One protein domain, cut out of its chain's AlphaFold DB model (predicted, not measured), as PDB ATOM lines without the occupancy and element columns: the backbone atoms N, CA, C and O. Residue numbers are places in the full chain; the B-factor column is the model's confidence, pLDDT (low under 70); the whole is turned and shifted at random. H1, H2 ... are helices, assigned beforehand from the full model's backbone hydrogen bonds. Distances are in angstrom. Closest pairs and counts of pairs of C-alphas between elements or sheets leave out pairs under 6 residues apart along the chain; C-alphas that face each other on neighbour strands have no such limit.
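What this domain is: This is residues 173 to 239 of the 321 residues of an uncharacterized protein of Chloroflexi bacterium (UniProt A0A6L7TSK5). Two long helices, H1 and H3, cross at a steep angle; short H2 folds back with the first part of H3 as a hairpin, and H4 packs on H2, apart from H1. The 67 printed residues hold four named helices, H1 to H4 in chain order, and no named strand: all helix. The whole is compact, radius of gyration of the C-alphas 11.2 A, spanning 32 by 26 by 20 A.

How they stand to each other: H1, residues 173 to 190, touches H3, residues 205 to 220, at a steep tilt of 64 degrees; the closest C-alphas, of Tyr 181 and Ala 210, are 4.2 A apart. H2, residues 194 to 200, forms a helical hairpin with H3, touching its residues 207 to 211 alone, at a shallow tilt of 25 degrees, opposite ways; the closest C-alphas, of Gly 200 and Asp 207, are 5.7 A apart. H4, residues 227 to 237, touches H2, closest at the C-alphas of Pro 195 and Glu 228, 7.1 A. Every O i to N i+4 pair is within hydrogen-bond range in H1, H2 and H4, and 11 of 12 in H3.

Where its parts are: H1 begins at C-alpha 173 (186.226, 179.859, 145.731) and is 26.3 A long; H3 is 22.8 A. H4 ends at C-alpha 237 (182.864, 156.275, 132.112).

The domain as a whole: The printed part has no cut and no long link. Residues 173 to 178 have pLDDT under 70.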
ATOM      1  N   SER A 173     187.087 180.063 146.907       51.78
ATOM      2  CA  SER A 173     186.226 179.859 145.731       51.78
ATOM      3  C   SER A 173     185.815 178.392 145.565       51.78
ATOM      4  O   SER A 173     184.791 178.124 144.944       51.78
ATOM      5  N   THR A 174     186.595 177.443 146.085       52.09
ATOM      6  CA  THR A 174     186.340 176.009 145.920       52.09
ATOM      7  C   THR A 174     185.181 175.549 146.800       52.09
ATOM      8  O   THR A 174     184.315 174.830 146.312       52.09
ATOM      9  N   LEU A 175     185.102 176.027 148.048       48.12
ATOM     10  CA  LEU A 175     184.067 175.622 149.009       48.12
ATOM     11  C   LEU A 175     182.659 176.037 148.570       48.12
ATOM     12  O   LEU A 175     181.731 175.239 148.664       48.12
ATOM     13  N   MET A 176     182.503 177.247 148.026       54.97
ATOM     14  CA  MET A 176     181.204 177.673 147.495       54.97
ATOM     15  C   MET A 176     180.801 176.887 146.255       54.97
ATOM     16  O   MET A 176     179.655 176.473 146.146       54.97
ATOM     17  N   THR A 177     181.753 176.593 145.365       65.06
ATOM     18  CA  THR A 177     181.425 175.790 144.184       65.06
ATOM     19  C   THR A 177     181.023 174.364 144.582       65.06
ATOM     20  O   THR A 177     180.119 173.809 143.973       65.06
ATOM     21  N   MET A 178     181.630 173.795 145.636       63.12
ATOM     22  CA  MET A 178     181.238 172.491 146.191       63.12
ATOM     23  C   MET A 178     179.808 172.493 146.745       63.12
ATOM     24  O   MET A 178     179.026 171.611 146.400       63.12
ATOM     25  N   TYR A 179     179.451 173.507 147.536       70.31
ATOM     26  CA  TYR A 179     178.098 173.642 148.080       70.31
ATOM     27  C   TYR A 179     177.044 173.812 146.974       70.31
ATOM     28  O   TYR A 179     175.943 173.269 147.066       70.31
ATOM     29  N   ASP A 180     177.385 174.525 145.900       78.12
ATOM     30  CA  ASP A 180     176.494 174.725 144.755       78.12
ATOM     31  C   ASP A 180     176.194 173.403 144.031       78.12
ATOM     32  O   ASP A 180     175.049 173.162 143.632       78.12
ATOM     33  N   TYR A 181     177.196 172.526 143.895       83.12
ATOM     34  CA  TYR A 181     177.010 171.195 143.314       83.12
ATOM     35  C   TYR A 181     176.086 170.337 144.172       83.12
ATOM     36  O   TYR A 181     175.132 169.758 143.655       83.12
ATOM     37  N   GLU A 182     176.346 170.297 145.478       81.31
ATOM     38  CA  GLU A 182     175.603 169.479 146.432       81.31
ATOM     39  C   GLU A 182     174.136 169.920 146.521       81.31
ATOM     40  O   GLU A 182     173.220 169.106 146.412       81.31
ATOM     41  N   MET A 183     173.875 171.225 146.616       82.00
ATOM     42  CA  MET A 183     172.503 171.733 146.668       82.00
ATOM     43  C   MET A 183     171.738 171.486 145.365       82.00
ATOM     44  O   MET A 183     170.551 171.153 145.419       82.00
ATOM     45  N   ARG A 184     172.385 171.627 144.196       86.75
ATOM     46  CA  ARG A 184     171.763 171.273 142.907       86.75
ATOM     47  C   ARG A 184     171.463 169.781 142.828       86.75
ATOM     48  O   ARG A 184     170.363 169.424 142.411       86.75
ATOM     49  N   ALA A 185     172.394 168.940 143.268       86.19
ATOM     50  CA  ALA A 185     172.226 167.495 143.333       86.19
ATOM     51  C   ALA A 185     171.027 167.103 144.209       86.19
ATOM     52  O   ALA A 185     170.098 166.455 143.732       86.19
ATOM     53  N   ILE A 186     170.999 167.574 145.460       84.94
ATOM     54  CA  ILE A 186     169.920 167.298 146.418       84.94
ATOM     55  C   ILE A 186     168.575 167.778 145.871       84.94
ATOM     56  O   ILE A 186     167.574 167.070 145.977       84.94
ATOM     57  N   ARG A 187     168.529 168.974 145.276       86.12
ATOM     58  CA  ARG A 187     167.296 169.513 144.698       86.12
ATOM     59  C   ARG A 187     166.796 168.654 143.541       86.12
ATOM     60  O   ARG A 187     165.617 168.320 143.522       86.12
ATOM     61  N   ALA A 188     167.680 168.278 142.619       90.06
ATOM     62  CA  ALA A 188     167.315 167.441 141.485       90.06
ATOM     63  C   ALA A 188     166.802 166.066 141.928       90.06
ATOM     64  O   ALA A 188     165.821 165.582 141.375       90.06
ATOM     65  N   LEU A 189     167.405 165.476 142.963       90.50
ATOM     66  CA  LEU A 189     166.942 164.218 143.551       90.50
ATOM     67  C   LEU A 189     165.574 164.359 144.231       90.50
ATOM     68  O   LEU A 189     164.699 163.526 144.026       90.50
ATOM     69  N   ARG A 190     165.366 165.416 145.025       89.81
ATOM     70  CA  ARG A 190     164.105 165.634 145.757       89.81
ATOM     71  C   ARG A 190     162.930 165.994 144.854       89.81
ATOM     72  O   ARG A 190     161.799 165.655 145.184       89.81
ATOM     73  N   GLU A 191     163.189 166.732 143.781       93.44
ATOM     74  CA  GLU A 191     162.163 167.238 142.862       93.44
ATOM     75  C   GLU A 191     161.966 166.332 141.630       93.44
ATOM     76  O   GLU A 191     161.189 166.693 140.754       93.44
ATOM     77  N   ASP A 192     162.657 165.186 141.549       93.75
ATOM     78  CA  ASP A 192     162.658 164.282 140.383       93.75
ATOM     79  C   ASP A 192     163.075 164.978 139.065       93.75
ATOM     80  O   ASP A 192     162.528 164.763 137.987       93.75
ATOM     81  N   ARG A 193     164.076 165.862 139.155       95.69
ATOM     82  CA  ARG A 193     164.588 166.690 138.041       95.69
ATOM     83  C   ARG A 193     165.932 166.207 137.501       95.69
ATOM     84  O   ARG A 193     166.691 166.974 136.909       95.69
ATOM     85  N   ILE A 194     166.248 164.929 137.700       96.62
ATOM     86  CA  ILE A 194     167.465 164.309 137.161       96.62
ATOM     87  C   ILE A 194     167.559 164.430 135.628       96.62
ATOM     88  O   ILE A 194     168.643 164.783 135.161       96.62
ATOM     89  N   PRO A 195     166.482 164.237 134.835       97.31
ATOM     90  CA  PRO A 195     166.552 164.416 133.381       97.31
ATOM     91  C   PRO A 195     166.985 165.829 132.965       97.31
ATOM     92  O   PRO A 195     167.858 165.992 132.117       97.31
ATOM     93  N   GLU A 196     166.446 166.856 133.623       94.81
ATOM     94  CA  GLU A 196     166.799 168.251 133.342       94.81
ATOM     95  C   GLU A 196     168.255 168.553 133.707       94.81
ATOM     96  O   GLU A 196     168.943 169.287 132.996       94.81
ATOM     97  N   LEU A 197     168.744 167.962 134.802       94.81
ATOM     98  CA  LEU A 197     170.137 168.098 135.211       94.81
ATOM     99  C   LEU A 197     171.081 167.386 134.220       94.81
ATOM    100  O   LEU A 197     172.141 167.925 133.901       94.81
ATOM    101  N   ILE A 198     170.678 166.227 133.675       97.38
ATOM    102  CA  ILE A 198     171.380 165.509 132.590       97.38
ATOM    103  C   ILE A 198     171.471 166.363 131.321       97.38
ATOM    104  O   ILE A 198     172.549 166.456 130.727       97.38
ATOM    105  N   ASP A 199     170.381 167.017 130.925       96.38
ATOM    106  CA  ASP A 199     170.375 167.924 129.776       96.38
ATOM    107  C   ASP A 199     171.272 169.146 130.025       96.38
ATOM    108  O   ASP A 199     172.111 169.498 129.187       96.38
ATOM    109  N   GLY A 200     171.178 169.741 131.217       93.31
ATOM    110  CA  GLY A 200     172.029 170.849 131.650       93.31
ATOM    111  C   GLY A 200     173.517 170.498 131.599       93.31
ATOM    112  O   GLY A 200     174.324 171.263 131.061       93.31
ATOM    113  N   ALA A 201     173.889 169.297 132.045       95.50
ATOM    114  CA  ALA A 201     175.269 168.818 132.097       95.50
ATOM    115  C   ALA A 201     175.974 168.738 130.734       95.50
ATOM    116  O   ALA A 201     177.203 168.673 130.687       95.50
ATOM    117  N   GLN A 202     175.238 168.781 129.619       94.88
ATOM    118  CA  GLN A 202     175.831 168.856 128.279       94.88
ATOM    119  C   GLN A 202     176.446 170.230 127.979       94.88
ATOM    120  O   GLN A 202     177.348 170.347 127.148       94.88
ATOM    121  N   SER A 203     175.970 171.278 128.651       91.44
ATOM    122  CA  SER A 203     176.346 172.674 128.389       91.44
ATOM    123  C   SER A 203     176.892 173.405 129.619       91.44
ATOM    124  O   SER A 203     177.584 174.417 129.491       91.44
ATOM    125  N   SER A 204     176.641 172.869 130.811       90.44
ATOM    126  CA  SER A 204     176.957 173.472 132.097       90.44
ATOM    127  C   SER A 204     177.955 172.603 132.870       90.44
ATOM    128  O   SER A 204     177.624 171.488 133.278       90.44
ATOM    129  N   PRO A 205     179.184 173.098 133.117       89.38
ATOM    130  CA  PRO A 205     180.136 172.419 133.994       89.38
ATOM    131  C   PRO A 205     179.594 172.231 135.418       89.38
ATOM    132  O   PRO A 205     179.970 171.270 136.083       89.38
ATOM    133  N   LEU A 206     178.715 173.136 135.875       87.38
ATOM    134  CA  LEU A 206     178.087 173.018 137.187       87.38
ATOM    135  C   LEU A 206     177.145 171.821 137.254       87.38
ATOM    136  O   LEU A 206     177.257 171.026 138.180       87.38
ATOM    137  N   ASP A 207     176.253 171.674 136.277       92.56
ATOM    138  CA  ASP A 207     175.280 170.574 136.271       92.56
ATOM    139  C   ASP A 207     175.975 169.232 136.059       92.56
ATOM    140  O   ASP A 207     175.617 168.233 136.679       92.56
ATOM    141  N   PHE A 208     177.050 169.232 135.266       94.88
ATOM    142  CA  PHE A 208     177.909 168.064 135.118       94.88
ATOM    143  C   PHE A 208     178.495 167.612 136.458       94.88
ATOM    144  O   PHE A 208     178.494 166.419 136.758       94.88
ATOM    145  N   GLN A 209     178.989 168.543 137.276       91.94
ATOM    146  CA  GLN A 209     179.522 168.203 138.591       91.94
ATOM    147  C   GLN A 209     178.409 167.871 139.595       91.94
ATOM    148  O   GLN A 209     178.560 166.908 140.339       91.94
ATOM    149  N   ALA A 210     177.272 168.570 139.566       91.00
ATOM    150  CA  ALA A 210     176.117 168.264 140.409       91.00
ATOM    151  C   ALA A 210     175.591 166.835 140.185       91.00
ATOM    152  O   ALA A 210     175.286 166.146 141.150       91.00
ATOM    153  N   LEU A 211     175.555 166.329 138.945       95.62
ATOM    154  CA  LEU A 211     175.200 164.922 138.687       95.62
ATOM    155  C   LEU A 211     176.182 163.933 139.318       95.62
ATOM    156  O   LEU A 211     175.773 162.868 139.776       95.62
ATOM    157  N   ARG A 212     177.477 164.272 139.348       94.44
ATOM    158  CA  ARG A 212     178.484 163.431 140.010       94.44
ATOM    159  C   ARG A 212     178.257 163.390 141.514       94.44
ATOM    160  O   ARG A 212     178.330 162.305 142.080       94.44
ATOM    161  N   GLU A 213     177.949 164.533 142.125       89.62
ATOM    162  CA  GLU A 213     177.598 164.595 143.548       89.62
ATOM    163  C   GLU A 213     176.290 163.848 143.835       89.62
ATOM    164  O   GLU A 213     176.223 163.089 144.793       89.62
ATOM    165  N   ALA A 214     175.272 163.971 142.975       91.00
ATOM    166  CA  ALA A 214     174.008 163.246 143.124       91.00
ATOM    167  C   ALA A 214     174.221 161.726 143.107       91.00
ATOM    168  O   ALA A 214     173.673 161.006 143.942       91.00
ATOM    169  N   LEU A 215     175.046 161.241 142.174       92.94
ATOM    170  CA  LEU A 215     175.411 159.831 142.083       92.94
ATOM    171  C   LEU A 215     176.200 159.367 143.314       92.94
ATOM    172  O   LEU A 215     175.907 158.304 143.853       92.94
ATOM    173  N   ALA A 216     177.191 160.151 143.751       87.50
ATOM    174  CA  ALA A 216     177.993 159.840 144.930       87.50
ATOM    175  C   ALA A 216     177.129 159.771 146.196       87.50
ATOM    176  O   ALA A 216     177.232 158.802 146.941       87.50
ATOM    177  N   TYR A 217     176.231 160.741 146.376       86.81
ATOM    178  CA  TYR A 217     175.290 160.785 147.487       86.81
ATOM    179  C   TYR A 217     174.412 159.531 147.527       86.81
ATOM    180  O   TYR A 217     174.382 158.849 148.543       86.81
ATOM    181  N   LEU A 218     173.757 159.167 146.416       89.06
ATOM    182  CA  LEU A 218     172.896 157.975 146.359       89.06
ATOM    183  C   LEU A 218     173.650 156.671 146.659       89.06
ATOM    184  O   LEU A 218     173.098 155.792 147.318       89.06
ATOM    185  N   LEU A 219     174.901 156.561 146.198       87.62
ATOM    186  CA  LEU A 219     175.781 155.433 146.515       87.62
ATOM    187  C   LEU A 219     176.141 155.382 148.005       87.62
ATOM    188  O   LEU A 219     176.195 154.298 148.577       87.62
ATOM    189  N   GLU A 220     176.398 156.533 148.628       83.38
ATOM    190  CA  GLU A 220     176.753 156.632 150.047       83.38
ATOM    191  C   GLU A 220     175.605 156.190 150.962       83.38
ATOM    192  O   GLU A 220     175.836 155.487 151.944       83.38
ATOM    193  N   ILE A 221     174.367 156.558 150.621       90.88
ATOM    194  CA  ILE A 221     173.175 156.239 151.424       90.88
ATOM    195  C   ILE A 221     172.475 154.929 151.017       90.88
ATOM    196  O   ILE A 221     171.346 154.685 151.450       90.88
ATOM    197  N   ASP A 222     173.120 154.110 150.177       92.56
ATOM    198  CA  ASP A 222     172.613 152.831 149.644       92.56
ATOM    199  C   ASP A 222     171.182 152.935 149.077       92.56
ATOM    200  O   ASP A 222     170.325 152.070 149.280       92.56
ATOM    201  N   GLN A 223     170.887 154.046 148.393       94.50
ATOM    202  CA  GLN A 223     169.588 154.260 147.759       94.50
ATOM    203  C   GLN A 223     169.597 153.793 146.298       94.50
ATOM    204  O   GLN A 223     170.618 153.902 145.610       94.50
ATOM    205  N   PRO A 224     168.447 153.324 145.774       95.88
ATOM    206  CA  PRO A 224     168.317 152.999 144.359       95.88
ATOM    207  C   PRO A 224     168.686 154.193 143.471       95.88
ATOM    208  O   PRO A 224     168.134 155.285 143.608       95.88
ATOM    209  N   ILE A 225     169.607 153.972 142.533       95.50
ATOM    210  CA  ILE A 225     170.049 155.005 141.593       95.50
ATOM    211  C   ILE A 225     169.065 155.064 140.416       95.50
ATOM    212  O   ILE A 225     168.814 154.022 139.801       95.50
ATOM    213  N   PRO A 226     168.532 156.250 140.052       96.44
ATOM    214  CA  PRO A 226     167.686 156.406 138.872       96.44
ATOM    215  C   PRO A 226     168.365 155.872 137.605       96.44
ATOM    216  O   PRO A 226     169.549 156.126 137.369       96.44
ATOM    217  N   SER A 227     167.621 155.143 136.771       96.62
ATOM    218  CA  SER A 227     168.171 154.455 135.593       96.62
ATOM    219  C   SER A 227     168.848 155.396 134.591       96.62
ATOM    220  O   SER A 227     169.862 155.053 133.987       96.62
ATOM    221  N   GLU A 228     168.330 156.609 134.470       97.12
ATOM    222  CA  GLU A 228     168.813 157.693 133.628       97.12
ATOM    223  C   GLU A 228     170.178 158.190 134.109       97.12
ATOM    224  O   GLU A 228     171.074 158.448 133.304       97.12
ATOM    225  N   LEU A 229     170.365 158.269 135.431       94.00
ATOM    226  CA  LEU A 229     171.640 158.639 136.037       94.00
ATOM    227  C   LEU A 229     172.679 157.523 135.861       94.00
ATOM    228  O   LEU A 229     173.852 157.822 135.636       94.00
ATOM    229  N   ILE A 230     172.255 156.251 135.894       95.69
ATOM    230  CA  ILE A 230     173.116 155.100 135.575       95.69
ATOM    231  C   ILE A 230     173.572 155.157 134.110       95.69
ATOM    232  O   ILE A 230     174.775 155.064 133.856       95.69
ATOM    233  N   ASP A 231     172.656 155.335 133.148       96.88
ATOM    234  CA  ASP A 231     173.011 155.443 131.722       96.88
ATOM    235  C   ASP A 231     173.982 156.604 131.484       96.88
ATOM    236  O   ASP A 231     175.040 156.439 130.866       96.88
ATOM    237  N   TRP A 232     173.676 157.768 132.058       96.75
ATOM    238  CA  TRP A 232     174.557 158.925 131.996       96.75
ATOM    239  C   TRP A 232     175.954 158.612 132.557       96.75
ATOM    240  O   TRP A 232     176.957 158.879 131.887       96.75
ATOM    241  N   ALA A 233     176.044 157.983 133.733       94.81
ATOM    242  CA  ALA A 233     177.313 157.634 134.369       94.81
ATOM    243  C   ALA A 233     178.131 156.634 133.535       94.81
ATOM    244  O   ALA A 233     179.341 156.811 133.369       94.81
ATOM    245  N   LEU A 234     177.481 155.626 132.944       93.38
ATOM    246  CA  LEU A 234     178.123 154.672 132.035       93.38
ATOM    247  C   LEU A 234     178.671 155.369 130.784       93.38
ATOM    248  O   LEU A 234     179.789 155.084 130.352       93.38
ATOM    249  N   ARG A 235     177.929 156.330 130.220       94.69
ATOM    250  CA  ARG A 235     178.384 157.124 129.069       94.69
ATOM    251  C   ARG A 235     179.555 158.043 129.422       94.69
ATOM    252  O   ARG A 235     180.447 158.214 128.588       94.69
ATOM    253  N   VAL A 236     179.588 158.608 130.630       92.88
ATOM    254  CA  VAL A 236     180.752 159.357 131.139       92.88
ATOM    255  C   VAL A 236     181.961 158.430 131.295       92.88
ATOM    256  O   VAL A 236     183.038 158.756 130.795       92.88
ATOM    257  N   ALA A 237     181.791 157.254 131.907       88.31
ATOM    258  CA  ALA A 237     182.864 156.275 132.112       88.31
ATOM    259  C   ALA A 237     183.443 155.735 130.792       88.31
ATOM    260  O   ALA A 237     184.654 155.562 130.665       88.31
ATOM    261  N   ALA A 238     182.594 155.542 129.780       92.06
ATOM    262  CA  ALA A 238     183.007 155.172 128.428       92.06
ATOM    263  C   ALA A 238     183.693 156.320 127.655       92.06
ATOM    264  O   ALA A 238     184.184 156.110 126.548       92.06
ATOM    265  N   GLY A 239     183.712 157.542 128.197       91.19
ATOM    266  CA  GLY A 239     184.265 158.729 127.540       91.19
ATOM    267  C   GLY A 239     183.370 159.334 126.450       91.19
ATOM    268  O   GLY A 239     183.818 160.233 125.732       91.19
TER     269      GLY A 239